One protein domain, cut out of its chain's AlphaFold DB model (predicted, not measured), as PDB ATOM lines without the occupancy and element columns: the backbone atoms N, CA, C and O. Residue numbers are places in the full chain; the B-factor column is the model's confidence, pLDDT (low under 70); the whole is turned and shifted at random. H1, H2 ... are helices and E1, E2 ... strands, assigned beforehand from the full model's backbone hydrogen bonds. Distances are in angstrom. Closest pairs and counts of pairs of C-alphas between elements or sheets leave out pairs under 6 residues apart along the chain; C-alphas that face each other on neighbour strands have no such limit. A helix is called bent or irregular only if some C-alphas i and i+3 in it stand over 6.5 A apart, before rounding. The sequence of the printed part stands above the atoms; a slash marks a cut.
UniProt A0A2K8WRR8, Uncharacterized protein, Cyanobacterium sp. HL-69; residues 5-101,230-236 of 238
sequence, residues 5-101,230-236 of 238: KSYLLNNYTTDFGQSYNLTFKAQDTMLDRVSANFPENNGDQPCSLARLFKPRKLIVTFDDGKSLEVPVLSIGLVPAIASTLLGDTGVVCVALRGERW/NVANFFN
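Overview. This is residues 5 to 101 and 230 to 236 of the 238 residues of an uncharacterized protein of Cyanobacterium sp. HL-69 (UniProt A0A2K8WRR8). A small three-strand sheet, E4 E3 E5, has the helix H2 packed along one face, and a separate hairpin of two long strands, E1 and E2, stands beyond its E4 edge. The long stretch 33 to 56, without a named element, wraps round that hairpin on its way to E3, while the short H3 packs on H2. The 104 printed residues hold five named strands and three named helices, in the order E1 E2 H1 E3 E4 H2 E5 H3; the class is mixed, and both sheets are antiparallel. The whole is compact, with a radius of gyration of the C-alphas of 13.7 A and spans of 38 by 30 by 20 A.

Arrangement. Start with E1, residues 5 to 13, and E2, residues 19 to 27: they form an antiparallel hairpin at 152 degrees, with N 7 and O 24 2.8 A apart, within hydrogen-bond range. E1 bends by 56 degrees at residue 10. Next, H1, residues 28 to 32, only grazes the sheet of E3, residues 57 to 62, E4, residues 67 to 71, and E5, residues 91 to 97; its closest C-alphas to E4 are those of Met 30 and Leu 68, 6.6 A apart. E2 and E4 are near each other, with 11 pairs of C-alphas within 10 A. E3 and E4 are a hairpin, with N 60 and O 68 at 2.8 A; between E3 and E5, find N 59 and O 95 at 2.8 A, both pairs within hydrogen-bond range. H2, residues 75 to 87, is on this sheet at a height of 9.2 A, over E3 and only just over E5, where 3 of its C-alphas fall; it runs along the strands, at 7 degrees to E3 on the local plane. Its closest C-alphas to E5 are those of Ala 82 and Val 94, 6.8 A apart. E4, H2 and E5 make a split strand-helix-strand unit, two strands running the same way with E3 between them, and its crossover is right-handed. H3, residues 232 to 235, touches H2, the closest C-alphas being those of Pro 79 and Phe 235, 5.8 A apart. Every O i to N i+4 pair is within hydrogen-bond range in H1, 7 of 9 are in H2, and H3 is too short for such a pair.

Along the chain. Find C-alpha 5 at (205.436, 154.712, 121.630); from there E1 runs 22.7 A, and E2 then runs 25.1 A. H2 begins at C-alpha 75, (212.767, 158.799, 144.899), and spans 19.8 A; it is irregular, with C-alphas 76 and 79 7.0 A apart. H3 ends at C-alpha 235, (225.345, 159.514, 144.669).

Size, cuts and confidence. The C-alphas farthest apart, of Pro 46 and Asn 236, are 40.5 A apart. Residues 102 to 229 are not printed, and C-alphas 101 and 230 are 22.4 A apart across the cut. Of the links printed whole, H1 to E3 is long. Look for pLDDT under 70 at residues 43 to 50, 89 and 236 of this model.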
ATOM      1  N   LYS A   5     206.520 155.470 121.006       86.88
ATOM      2  CA  LYS A   5     205.436 154.712 121.630       86.88
ATOM      3  C   LYS A   5     205.049 155.304 122.978       86.88
ATOM      4  O   LYS A   5     205.730 156.180 123.516       86.88
ATOM      5  N   SER A   6     203.907 154.857 123.488       87.06
ATOM      6  CA  SER A   6     203.384 155.216 124.802       87.06
ATOM      7  C   SER A   6     203.642 154.064 125.767       87.06
ATOM      8  O   SER A   6     203.379 152.919 125.417       87.06
ATOM      9  N   TYR A   7     204.113 154.352 126.973       87.50
ATOM     10  CA  TYR A   7     204.403 153.357 128.005       87.50
ATOM     11  C   TYR A   7     203.692 153.711 129.305       87.50
ATOM     12  O   TYR A   7     203.389 154.879 129.576       87.50
ATOM     13  N   LEU A   8     203.436 152.687 130.112       87.44
ATOM     14  CA  LEU A   8     202.864 152.797 131.443       87.44
ATOM     15  C   LEU A   8     203.963 152.989 132.490       87.44
ATOM     16  O   LEU A   8     204.973 152.288 132.517       87.44
ATOM     17  N   LEU A   9     203.708 153.915 133.402       86.56
ATOM     18  CA  LEU A   9     204.459 154.129 134.625       86.56
ATOM     19  C   LEU A   9     203.538 153.755 135.791       86.56
ATOM     20  O   LEU A   9     202.779 154.585 136.294       86.56
ATOM     21  N   ASN A  10     203.546 152.470 136.146       86.38
ATOM     22  CA  ASN A  10     202.651 151.901 137.154       86.38
ATOM     23  C   ASN A  10     203.162 152.180 138.566       86.38
ATOM     24  O   ASN A  10     204.344 151.979 138.828       86.38
ATOM     25  N   ASN A  11     202.266 152.543 139.484       87.38
ATOM     26  CA  ASN A  11     202.591 152.799 140.892       87.38
ATOM     27  C   ASN A  11     203.664 153.885 141.085       87.38
ATOM     28  O   ASN A  11     204.550 153.748 141.924       87.38
ATOM     29  N   TYR A  12     203.596 154.966 140.306       90.50
ATOM     30  CA  TYR A  12     204.419 156.143 140.557       90.50
ATOM     31  C   TYR A  12     204.042 156.750 141.911       90.50
ATOM     32  O   TYR A  12     202.900 157.180 142.072       90.50
ATOM     33  N   THR A  13     204.989 156.835 142.842       91.88
ATOM     34  CA  THR A  13     204.807 157.485 144.144       91.88
ATOM     35  C   THR A  13     205.254 158.940 144.050       91.88
ATOM     36  O   THR A  13     206.366 159.220 143.606       91.88
ATOM     37  N   THR A  14     204.383 159.871 144.440       92.69
ATOM     38  CA  THR A  14     204.672 161.317 144.513       92.69
ATOM     39  C   THR A  14     205.504 161.686 145.739       92.69
ATOM     40  O   THR A  14     205.601 160.908 146.680       92.69
ATOM     41  N   ASP A  15     206.044 162.908 145.782       92.69
ATOM     42  CA  ASP A  15     206.798 163.405 146.948       92.69
ATOM     43  C   ASP A  15     205.909 163.629 148.185       92.69
ATOM     44  O   ASP A  15     206.416 163.906 149.268       92.69
ATOM     45  N   PHE A  16     204.586 163.490 148.047       92.50
ATOM     46  CA  PHE A  16     203.628 163.550 149.155       92.50
ATOM     47  C   PHE A  16     203.060 162.166 149.541       92.50
ATOM     48  O   PHE A  16     202.173 162.080 150.401       92.50
ATOM     49  N   GLY A  17     203.551 161.095 148.900       89.81
ATOM     50  CA  GLY A  17     203.221 159.700 149.209       89.81
ATOM     51  C   GLY A  17     201.981 159.130 148.508       89.81
ATOM     52  O   GLY A  17     201.560 158.022 148.831       89.81
ATOM     53  N   GLN A  18     201.355 159.840 147.557       89.44
ATOM     54  CA  GLN A  18     200.263 159.260 146.754       89.44
ATOM     55  C   GLN A  18     200.788 158.508 145.535       89.44
ATOM     56  O   GLN A  18     201.718 158.976 144.874       89.44
ATOM     57  N   SER A  19     200.119 157.403 145.205       89.75
ATOM     58  CA  SER A  19     200.448 156.565 144.054       89.75
ATOM     59  C   SER A  19     199.512 156.801 142.873       89.75
ATOM     60  O   SER A  19     198.292 156.848 143.034       89.75
ATOM     61  N   TYR A  20     200.081 156.886 141.672       86.12
ATOM     62  CA  TYR A  20     199.347 157.052 140.420       86.12
ATOM     63  C   TYR A  20     199.869 156.107 139.339       86.12
ATOM     64  O   TYR A  20     201.056 155.796 139.285       86.12
ATOM     65  N   ASN A  21     198.985 155.715 138.424       87.06
ATOM     66  CA  ASN A  21     199.387 155.121 137.154       87.06
ATOM     67  C   ASN A  21     199.445 156.232 136.113       87.06
ATOM     68  O   ASN A  21     198.457 156.929 135.879       87.06
ATOM     69  N   LEU A  22     200.618 156.426 135.522       86.25
ATOM     70  CA  LEU A  22     200.872 157.494 134.565       86.25
ATOM     71  C   LEU A  22     201.267 156.906 133.217       86.25
ATOM     72  O   LEU A  22     201.625 155.737 133.102       86.25
ATOM     73  N   THR A  23     201.213 157.738 132.187       86.00
ATOM     74  CA  THR A  23     201.706 157.394 130.855       86.00
ATOM     75  C   THR A  23     202.792 158.367 130.442       86.00
ATOM     76  O   THR A  23     202.750 159.554 130.780       86.00
ATOM     77  N   PHE A  24     203.773 157.872 129.698       84.69
ATOM     78  CA  PHE A  24     204.798 158.706 129.085       84.69
ATOM     79  C   PHE A  24     205.133 158.195 127.686       84.69
ATOM     80  O   PHE A  24     204.828 157.056 127.341       84.69
ATOM     81  N   LYS A  25     205.727 159.057 126.861       84.69
ATOM     82  CA  LYS A  25     206.124 158.714 125.494       84.69
ATOM     83  C   LYS A  25     207.640 158.668 125.381       84.69
ATOM     84  O   LYS A  25     208.304 159.588 125.852       84.69
ATOM     85  N   ALA A  26     208.158 157.637 124.727       83.56
ATOM     86  CA  ALA A  26     209.580 157.473 124.445       83.56
ATOM     87  C   ALA A  26     209.790 156.743 123.108       83.56
ATOM     88  O   ALA A  26     208.849 156.202 122.528       83.56
ATOM     89  N   GLN A  27     211.016 156.778 122.594       84.62
ATOM     90  CA  GLN A  27     211.421 155.981 121.434       84.62
ATOM     91  C   GLN A  27     212.005 154.659 121.934       84.62
ATOM     92  O   GLN A  27     212.885 154.710 122.794       84.62
ATOM     93  N   ASP A  28     211.570 153.521 121.373       83.12
ATOM     94  CA  ASP A  28     212.080 152.179 121.735       83.12
ATOM     95  C   ASP A  28     213.616 152.168 121.736       83.12
ATOM     96  O   ASP A  28     214.249 151.894 122.750       83.12
ATOM     97  N   THR A  29     214.217 152.649 120.643       80.88
ATOM     98  CA  THR A  29     215.676 152.675 120.467       80.88
ATOM     99  C   THR A  29     216.414 153.504 121.510       80.88
ATOM    100  O   THR A  29     217.618 153.345 121.658       80.88
ATOM    101  N   MET A  30     215.749 154.443 122.187       78.56
ATOM    102  CA  MET A  30     216.368 155.204 123.271       78.56
ATOM    103  C   MET A  30     216.213 154.484 124.612       78.56
ATOM    104  O   MET A  30     217.153 154.513 125.396       78.56
ATOM    105  N   LEU A  31     215.080 153.821 124.870       81.75
ATOM    106  CA  LEU A  31     214.904 152.991 126.069       81.75
ATOM    107  C   LEU A  31     215.863 151.794 126.074       81.75
ATOM    108  O   LEU A  31     216.430 151.480 127.120       81.75
ATOM    109  N   ASP A  32     216.123 151.210 124.902       80.31
ATOM    110  CA  ASP A  32     217.102 150.132 124.728       80.31
ATOM    111  C   ASP A  32     218.516 150.566 125.149       80.31
ATOM    112  O   ASP A  32     219.245 149.789 125.760       80.31
ATOM    113  N   ARG A  33     218.902 151.830 124.894       77.75
ATOM    114  CA  ARG A  33     220.227 152.373 125.273       77.75
ATOM    115  C   ARG A  33     220.460 152.432 126.778       77.75
ATOM    116  O   ARG A  33     221.600 152.586 127.187       77.75
ATOM    117  N   VAL A  34     219.391 152.403 127.566       74.12
ATOM    118  CA  VAL A  34     219.432 152.517 129.028       74.12
ATOM    119  C   VAL A  34     218.876 151.272 129.718       74.12
ATOM    120  O   VAL A  34     218.598 151.302 130.916       74.12
ATOM    121  N   SER A  35     218.652 150.193 128.957       77.56
ATOM    122  CA  SER A  35     218.083 148.931 129.442       77.56
ATOM    123  C   SER A  35     216.799 149.107 130.273       77.56
ATOM    124  O   SER A  35     216.550 148.365 131.227       77.56
ATOM    125  N   ALA A  36     215.981 150.115 129.947       74.81
ATOM    126  CA  ALA A  36     214.800 150.453 130.730       74.81
ATOM    127  C   ALA A  36     213.551 149.767 130.165       74.81
ATOM    128  O   ALA A  36     213.084 150.093 129.077       74.81
ATOM    129  N   ASN A  37     212.974 148.856 130.949       78.88
ATOM    130  CA  ASN A  37     211.783 148.105 130.562       78.88
ATOM    131  C   ASN A  37     210.522 148.726 131.164       78.88
ATOM    132  O   ASN A  37     210.291 148.645 132.371       78.88
ATOM    133  N   PHE A  38     209.678 149.295 130.306       84.25
ATOM    134  CA  PHE A  38     208.348 149.770 130.675       84.25
ATOM    135  C   PHE A  38     207.281 149.030 129.859       84.25
ATOM    136  O   PHE A  38     207.481 148.814 128.663       84.25
ATOM    137  N   PRO A  39     206.142 148.650 130.462       86.44
ATOM    138  CA  PRO A  39     205.055 148.043 129.707       86.44
ATOM    139  C   PRO A  39     204.479 149.048 128.705       86.44
ATOM    140  O   PRO A  39     204.190 150.191 129.063       86.44
ATOM    141  N   GLU A  40     204.299 148.630 127.452       86.12
ATOM    142  CA  GLU A  40     203.661 149.452 126.420       86.12
ATOM    143  C   GLU A  40     202.196 149.734 126.800       86.12
ATOM    144  O   GLU A  40     201.466 148.847 127.254       86.12
ATOM    145  N   ASN A  41     201.758 150.984 126.647       83.12
ATOM    146  CA  ASN A  41     200.371 151.365 126.868       83.12
ATOM    147  C   ASN A  41     199.567 151.194 125.571       83.12
ATOM    148  O   ASN A  41     199.578 152.077 124.715       83.12
ATOM    149  N   ASN A  42     198.820 150.093 125.479       78.50
ATOM    150  CA  ASN A  42     197.951 149.776 124.339       78.50
ATOM    151  C   ASN A  42     196.525 150.350 124.461       78.50
ATOM    152  O   ASN A  42     195.676 150.048 123.626       78.50
ATOM    153  N   GLY A  43     196.235 151.130 125.510       68.19
ATOM    154  CA  GLY A  43     194.905 151.687 125.770       68.19
ATOM    155  C   GLY A  43     194.853 153.216 125.730       68.19
ATOM    156  O   GLY A  43     195.797 153.905 126.131       68.19
ATOM    157  N   ASP A  44     193.700 153.749 125.322       56.44
ATOM    158  CA  ASP A  44     193.341 155.154 125.519       56.44
ATOM    159  C   ASP A  44     193.063 155.389 127.010       56.44
ATOM    160  O   ASP A  44     191.976 155.114 127.509       56.44
ATOM    161  N   GLN A  45     194.061 155.869 127.752       57.00
ATOM    162  CA  GLN A  45     193.862 156.346 129.124       57.00
ATOM    163  C   GLN A  45     193.187 157.728 129.066       57.00
ATOM    164  O   GLN A  45     193.814 158.690 128.599       57.00
ATOM    165  N   PRO A  46     191.921 157.864 129.508       46.97
ATOM    166  CA  PRO A  46     191.216 159.129 129.444       46.97
ATOM    167  C   PRO A  46     191.719 160.047 130.566       46.97
ATOM    168  O   PRO A  46     191.860 159.640 131.714       46.97
ATOM    169  N   CYS A  47     191.968 161.311 130.217       49.94
ATOM    170  CA  CYS A  47     192.364 162.401 131.118       49.94
ATOM    171  C   CYS A  47     193.773 162.273 131.730       49.94
ATOM    172  O   CYS A  47     193.975 161.882 132.875       49.94
ATOM    173  N   SER A  48     194.774 162.725 130.975       57.75
ATOM    174  CA  SER A  48     196.140 162.853 131.477       57.75
ATOM    175  C   SER A  48     196.277 164.024 132.463       57.75
ATOM    176  O   SER A  48     196.083 165.186 132.095       57.75
ATOM    177  N   LEU A  49     196.727 163.739 133.691       66.62
ATOM    178  CA  LEU A  49     197.195 164.755 134.646       66.62
ATOM    179  C   LEU A  49     198.437 165.522 134.143       66.62
ATOM    180  O   LEU A  49     198.859 166.463 134.808       66.62
ATOM    181  N   ALA A  50     198.993 165.203 132.965       69.44
ATOM    182  CA  ALA A  50     200.242 165.771 132.441       69.44
ATOM    183  C   ALA A  50     200.281 167.307 132.347       69.44
ATOM    184  O   ALA A  50     201.362 167.898 132.304       69.44
ATOM    185  N   ARG A  51     199.117 167.975 132.286       76.50
ATOM    186  CA  ARG A  51     199.047 169.447 132.306       76.50
ATOM    187  C   ARG A  51     199.313 170.032 133.692       76.50
ATOM    188  O   ARG A  51     199.899 171.107 133.786       76.50
ATOM    189  N   LEU A  52     198.879 169.342 134.743       83.88
ATOM    190  CA  LEU A  52     198.981 169.800 136.131       83.88
ATOM    191  C   LEU A  52     200.151 169.159 136.868       83.88
ATOM    192  O   LEU A  52     200.687 169.766 137.790       83.88
ATOM    193  N   PHE A  53     200.560 167.973 136.437       89.38
ATOM    194  CA  PHE A  53     201.553 167.149 137.088       89.38
ATOM    195  C   PHE A  53     202.577 166.634 136.077       89.38
ATOM    196  O   PHE A  53     202.222 166.144 135.007       89.38
ATOM    197  N   LYS A  54     203.862 166.724 136.418       92.00
ATOM    198  CA  LYS A  54     204.948 166.083 135.676       92.00
ATOM    199  C   LYS A  54     205.711 165.170 136.633       92.00
ATOM    200  O   LYS A  54     206.203 165.686 137.639       92.00
ATOM    201  N   PRO A  55     205.839 163.867 136.326       92.31
ATOM    202  CA  PRO A  55     206.585 162.953 137.176       92.31
ATOM    203  C   PRO A  55     208.068 163.325 137.203       92.31
ATOM    204  O   PRO A  55     208.593 163.949 136.270       92.31
ATOM    205  N   ARG A  56     208.736 162.913 138.280       93.25
ATOM    206  CA  ARG A  56     210.192 162.988 138.401       93.25
ATOM    207  C   ARG A  56     210.856 162.121 137.322       93.25
ATOM    208  O   ARG A  56     210.314 161.093 136.907       93.25
ATOM    209  N   LYS A  57     212.033 162.532 136.859       93.38
ATOM    210  CA  LYS A  57     212.764 161.830 135.799       93.38
ATOM    211  C   LYS A  57     214.255 162.112 135.836       93.38
ATOM    212  O   LYS A  57     214.677 163.194 136.244       93.38
ATOM    213  N   LEU A  58     215.029 161.154 135.347       92.69
ATOM    214  CA  LEU A  58     216.431 161.336 135.011       92.69
ATOM    215  C   LEU A  58     216.542 161.795 133.562       92.69
ATOM    216  O   LEU A  58     215.860 161.281 132.679       92.69
ATOM    217  N   ILE A  59     217.377 162.792 133.324       93.62
ATOM    218  CA  ILE A  59     217.711 163.287 131.995       93.62
ATOM    219  C   ILE A  59     219.113 162.786 131.702       93.62
ATOM    220  O   ILE A  59     220.087 163.280 132.269       93.62
ATOM    221  N   VAL A  60     219.185 161.778 130.848       91.81
ATOM    222  CA  VAL A  60     220.419 161.129 130.418       91.81
ATOM    223  C   VAL A  60     220.899 161.848 129.175       91.81
ATOM    224  O   VAL A  60     220.155 161.940 128.204       91.81
ATOM    225  N   THR A  61     222.112 162.381 129.210       92.38
ATOM    226  CA  THR A  61     222.770 163.009 128.062       92.38
ATOM    227  C   THR A  61     223.882 162.095 127.583       92.38
ATOM    228  O   THR A  61     224.678 161.619 128.395       92.38
ATOM    229  N   PHE A  62     223.928 161.862 126.278       91.00
ATOM    230  CA  PHE A  62     224.906 160.996 125.635       91.00
ATOM    231  C   PHE A  62     226.022 161.800 124.953       91.00
ATOM    232  O   PHE A  62     225.885 163.002 124.719       91.00
ATOM    233  N   ASP A  63     227.124 161.130 124.633       90.50
ATOM    234  CA  ASP A  63     228.291 161.670 123.925       90.50
ATOM    235  C   ASP A  63     227.961 162.257 122.541       90.50
ATOM    236  O   ASP A  63     228.535 163.269 122.138       90.50
ATOM    237  N   ASP A  64     226.972 161.687 121.852       88.94
ATOM    238  CA  ASP A  64     226.421 162.179 120.587       88.94
ATOM    239  C   ASP A  64     225.517 163.420 120.739       88.94
ATOM    240  O   ASP A  64     224.909 163.879 119.768       88.94
ATOM    241  N   GLY A  65     225.402 163.963 121.956       87.69
ATOM    242  CA  GLY A  65     224.609 165.144 122.291       87.69
ATOM    243  C   GLY A  65     223.103 164.890 122.387       87.69
ATOM    244  O   GLY A  65     222.349 165.817 122.695       87.69
ATOM    245  N   LYS A  66     222.629 163.660 122.143       89.19
ATOM    246  CA  LYS A  66     221.217 163.321 122.348       89.19
ATOM    247  C   LYS A  66     220.906 163.211 123.836       89.19
ATOM    248  O   LYS A  66     221.775 162.935 124.659       89.19
ATOM    249  N   SER A  67     219.628 163.368 124.171       90.25
ATOM    250  CA  SER A  67     219.139 163.183 125.534       90.25
ATOM    251  C   SER A  67     217.917 162.277 125.593       90.25
ATOM    252  O   SER A  67     217.045 162.361 124.725       90.25
ATOM    253  N   LEU A  68     217.819 161.479 126.651       89.50
ATOM    254  CA  LEU A  68     216.640 160.698 127.003       89.50
ATOM    255  C   LEU A  68     216.108 161.135 128.362       89.50
ATOM    256  O   LEU A  68     216.868 161.328 129.305       89.50
ATOM    257  N   GLU A  69     214.792 161.244 128.471       90.69
ATOM    258  CA  GLU A  69     214.128 161.431 129.751       90.69
ATOM    259  C   GLU A  69     213.569 160.087 130.232       90.69
ATOM    260  O   GLU A  69     212.655 159.540 129.617       90.69
ATOM    261  N   VAL A  70     214.114 159.567 131.330       88.81
ATOM    262  CA  VAL A  70     213.704 158.307 131.959       88.81
ATOM    263  C   VAL A  70     212.887 158.635 133.211       88.81
ATOM    264  O   VAL A  70     213.452 159.147 134.182       88.81
ATOM    265  N   PRO A  71     211.562 158.403 133.227       89.06
ATOM    266  CA  PRO A  71     210.759 158.592 134.431       89.06
ATOM    267  C   PRO A  71     211.235 157.680 135.562       89.06
ATOM    268  O   PRO A  71     211.641 156.546 135.320       89.06
ATOM    269  N   VAL A  72     211.145 158.157 136.801       89.19
ATOM    270  CA  VAL A  72     211.533 157.372 137.981       89.19
ATOM    271  C   VAL A  72     210.316 157.164 138.876       89.19
ATOM    272  O   VAL A  72     209.637 158.123 139.224       89.19
ATOM    273  N   LEU A  73     210.043 155.909 139.242       86.94
ATOM    274  CA  LEU A  73     208.836 155.518 139.983       86.94
ATOM    275  C   LEU A  73     208.773 156.070 141.407       86.94
ATOM    276  O   LEU A  73     207.703 156.433 141.878       86.94
ATOM    277  N   SER A  74     209.912 156.104 142.089       85.06
ATOM    278  CA  SER A  74     210.029 156.557 143.472       85.06
ATOM    279  C   SER A  74     211.411 157.149 143.698       85.06
ATOM    280  O   SER A  74     212.383 156.744 143.055       85.06
ATOM    281  N   ILE A  75     211.511 158.105 144.622       79.94
ATOM    282  CA  ILE A  75     212.767 158.799 144.899       79.94
ATOM    283  C   ILE A  75     213.899 157.855 145.310       79.94
ATOM    284  O   ILE A  75     215.038 158.053 144.896       79.94
ATOM    285  N   GLY A  76     213.576 156.787 146.047       80.00
ATOM    286  CA  GLY A  76     214.564 155.818 146.523       80.00
ATOM    287  C   GLY A  76     215.268 155.054 145.399       80.00
ATOM    288  O   GLY A  76     216.338 154.499 145.619       80.00
ATOM    289  N   LEU A  77     214.708 155.048 144.184       83.38
ATOM    290  CA  LEU A  77     215.309 154.382 143.026       83.38
ATOM    291  C   LEU A  77     216.311 155.265 142.275       83.38
ATOM    292  O   LEU A  77     217.043 154.753 141.432       83.38
ATOM    293  N   VAL A  78     216.361 156.573 142.558       85.62
ATOM    294  CA  VAL A  78     217.247 157.509 141.849       85.62
ATOM    295  C   VAL A  78     218.717 157.076 141.907       85.62
ATOM    296  O   VAL A  78     219.308 156.993 140.831       85.62
ATOM    297  N   PRO A  79     219.311 156.747 143.077       82.12
ATOM    298  CA  PRO A  79     220.723 156.363 143.140       82.12
ATOM    299  C   PRO A  79     221.024 155.088 142.344       82.12
ATOM    300  O   PRO A  79     222.000 155.038 141.601       82.12
ATOM    301  N   ALA A  80     220.150 154.080 142.442       82.50
ATOM    302  CA  ALA A  80     220.321 152.806 141.747       82.50
ATOM    303  C   ALA A  80     220.239 152.972 140.221       82.50
ATOM    304  O   ALA A  80     221.128 152.518 139.507       82.50
ATOM    305  N   ILE A  81     219.213 153.673 139.721       83.75
ATOM    306  CA  ILE A  81     219.051 153.907 138.278       83.75
ATOM    307  C   ILE A  81     220.196 154.781 137.753       83.75
ATOM    308  O   ILE A  81     220.750 154.493 136.698       83.75
ATOM    309  N   ALA A  82     220.578 155.829 138.489       83.50
ATOM    310  CA  ALA A  82     221.691 156.689 138.107       83.50
ATOM    311  C   ALA A  82     223.016 155.919 138.002       83.50
ATOM    312  O   ALA A  82     223.741 156.121 137.033       83.50
ATOM    313  N   SER A  83     223.308 155.030 138.956       82.25
ATOM    314  CA  SER A  83     224.518 154.200 138.942       82.25
ATOM    315  C   SER A  83     224.566 153.285 137.714       82.25
ATOM    316  O   SER A  83     225.562 153.291 136.992       82.25
ATOM    317  N   THR A  84     223.462 152.596 137.395       83.06
ATOM    318  CA  THR A  84     223.362 151.770 136.179       83.06
ATOM    319  C   THR A  84     223.619 152.592 134.916       83.06
ATOM    320  O   THR A  84     224.449 152.217 134.098       83.06
ATOM    321  N   LEU A  85     222.963 153.750 134.785       84.00
ATOM    322  CA  LEU A  85     223.092 154.622 133.613       84.00
ATOM    323  C   LEU A  85     224.506 155.176 133.427       84.00
ATOM    324  O   LEU A  85     224.953 155.358 132.302       84.00
ATOM    325  N   LEU A  86     225.198 155.495 134.520       80.56
ATOM    326  CA  LEU A  86     226.571 156.000 134.472       80.56
ATOM    327  C   LEU A  86     227.590 154.893 134.159       80.56
ATOM    328  O   LEU A  86     228.695 155.206 133.724       80.56
ATOM    329  N   GLY A  87     227.232 153.623 134.375       74.69
ATOM    330  CA  GLY A  87     228.037 152.463 133.989       74.69
ATOM    331  C   GLY A  87     227.952 152.104 132.499       74.69
ATOM    332  O   GLY A  87     228.814 151.374 132.009       74.69
ATOM    333  N   ASP A  88     226.954 152.621 131.775       76.19
ATOM    334  CA  ASP A  88     226.755 152.351 130.349       76.19
ATOM    335  C   ASP A  88     227.677 153.198 129.452       76.19
ATOM    336  O   ASP A  88     227.922 154.388 129.672       76.19
ATOM    337  N   THR A  89     228.168 152.595 128.367       68.75
ATOM    338  CA  THR A  89     229.046 153.275 127.405       68.75
ATOM    339  C   THR A  89     228.310 154.398 126.671       68.75
ATOM    340  O   THR A  89     227.281 154.165 126.037       68.75
ATOM    341  N   GLY A  90     228.875 155.608 126.695       80.75
ATOM    342  CA  GLY A  90     228.378 156.763 125.938       80.75
ATOM    343  C   GLY A  90     227.446 157.697 126.715       80.75
ATOM    344  O   GLY A  90     227.003 158.694 126.152       80.75
ATOM    345  N   VAL A  91     227.153 157.430 127.994       86.31
ATOM    346  CA  VAL A  91     226.483 158.399 128.880       86.31
ATOM    347  C   VAL A  91     227.515 159.381 129.434       86.31
ATOM    348  O   VAL A  91     228.501 158.982 130.043       86.31
ATOM    349  N   VAL A  92     227.288 160.683 129.237       88.94
ATOM    350  CA  VAL A  92     228.203 161.741 129.715       88.94
ATOM    351  C   VAL A  92     227.675 162.479 130.937       88.94
ATOM    352  O   VAL A  92     228.449 163.037 131.712       88.94
ATOM    353  N   CYS A  93     226.355 162.529 131.110       89.88
ATOM    354  CA  CYS A  93     225.736 163.225 132.228       89.88
ATOM    355  C   CYS A  93     224.353 162.654 132.523       89.88
ATOM    356  O   CYS A  93     223.577 162.368 131.609       89.88
ATOM    357  N   VAL A  94     224.023 162.556 133.807       91.44
ATOM    358  CA  VAL A  94     222.683 162.215 134.277       91.44
ATOM    359  C   VAL A  94     222.225 163.317 135.230       91.44
ATOM    360  O   VAL A  94     222.864 163.578 136.246       91.44
ATOM    361  N   ALA A  95     221.116 163.978 134.906       93.00
ATOM    362  CA  ALA A  95     220.517 165.016 135.742       93.00
ATOM    363  C   ALA A  95     219.192 164.532 136.338       93.00
ATOM    364  O   ALA A  95     218.368 163.958 135.631       93.00
ATOM    365  N   LEU A  96     218.930 164.822 137.611       93.12
ATOM    366  CA  LEU A  96     217.613 164.633 138.209       93.12
ATOM    367  C   LEU A  96     216.764 165.872 137.955       93.12
ATOM    368  O   LEU A  96     217.142 166.989 138.319       93.12
ATOM    369  N   ARG A  97     215.574 165.663 137.398       94.94
ATOM    370  CA  ARG A  97     214.494 166.642 137.423       94.94
ATOM    371  C   ARG A  97     213.386 166.117 138.324       94.94
ATOM    372  O   ARG A  97     212.729 165.131 137.985       94.94
ATOM    373  N   GLY A  98     213.198 166.781 139.458       94.25
ATOM    374  CA  GLY A  98     212.169 166.448 140.431       94.25
ATOM    375  C   GLY A  98     210.768 166.605 139.857       94.25
ATOM    376  O   GLY A  98     210.563 167.218 138.800       94.25
ATOM    377  N   GLU A  99     209.790 166.040 140.555       94.19
ATOM    378  CA  GLU A  99     208.406 166.143 140.117       94.19
ATOM    379  C   GLU A  99     207.913 167.587 140.148       94.19
ATOM    380  O   GLU A  99     208.457 168.454 140.838       94.19
ATOM    381  N   ARG A 100     206.872 167.879 139.375       95.56
ATOM    382  CA  ARG A 100     206.318 169.227 139.314       95.56
ATOM    383  C   ARG A 100     204.807 169.201 139.341       95.56
ATOM    384  O   ARG A 100     204.185 168.635 138.449       95.56
ATOM    385  N   TRP A 101     204.251 169.960 140.272       95.06
ATOM    386  CA  TRP A 101     202.848 170.334 140.308       95.06
ATOM    387  C   TRP A 101     202.704 171.792 139.880       95.06
ATOM    388  O   TRP A 101     203.310 172.687 140.466       95.06
ATOM    389  N   ASN A 230     223.875 167.228 137.949       87.69
ATOM    390  CA  ASN A 230     224.688 166.035 137.764       87.69
ATOM    391  C   ASN A 230     224.596 165.155 139.011       87.69
ATOM    392  O   ASN A 230     225.156 165.482 140.056       87.69
ATOM    393  N   VAL A 231     223.861 164.054 138.902       87.00
ATOM    394  CA  VAL A 231     223.605 163.126 140.010       87.00
ATOM    395  C   VAL A 231     224.870 162.359 140.424       87.00
ATOM    396  O   VAL A 231     224.999 161.997 141.592       87.00
ATOM    397  N   ALA A 232     225.845 162.197 139.520       80.19
ATOM    398  CA  ALA A 232     227.114 161.520 139.806       80.19
ATOM    399  C   ALA A 232     227.884 162.183 140.960       80.19
ATOM    400  O   ALA A 232     228.540 161.508 141.742       80.19
ATOM    401  N   ASN A 233     227.755 163.502 141.120       78.19
ATOM    402  CA  ASN A 233     228.461 164.246 142.164       78.19
ATOM    403  C   ASN A 233     227.889 164.021 143.577       78.19
ATOM    404  O   ASN A 233     228.505 164.446 144.550       78.19
ATOM    405  N   PHE A 234     226.706 163.408 143.690       75.56
ATOM    406  CA  PHE A 234     225.957 163.297 144.949       75.56
ATOM    407  C   PHE A 234     225.648 161.861 145.365       75.56
ATOM    408  O   PHE A 234     225.402 161.618 146.547       75.56
ATOM    409  N   PHE A 235     225.646 160.925 144.414       72.50
ATOM    410  CA  PHE A 235     225.345 159.514 144.669       72.50
ATOM    411  C   PHE A 235     226.545 158.585 144.457       72.50
ATOM    412  O   PHE A 235     226.411 157.390 144.695       72.50
ATOM    413  N   ASN A 236     227.717 159.123 144.092       54.75
ATOM    414  CA  ASN A 236     228.963 158.360 144.024       54.75
ATOM    415  C   ASN A 236     229.832 158.645 145.259       54.75
ATOM    416  O   ASN A 236     230.553 159.640 145.319       54.75
TER     417      ASN A 236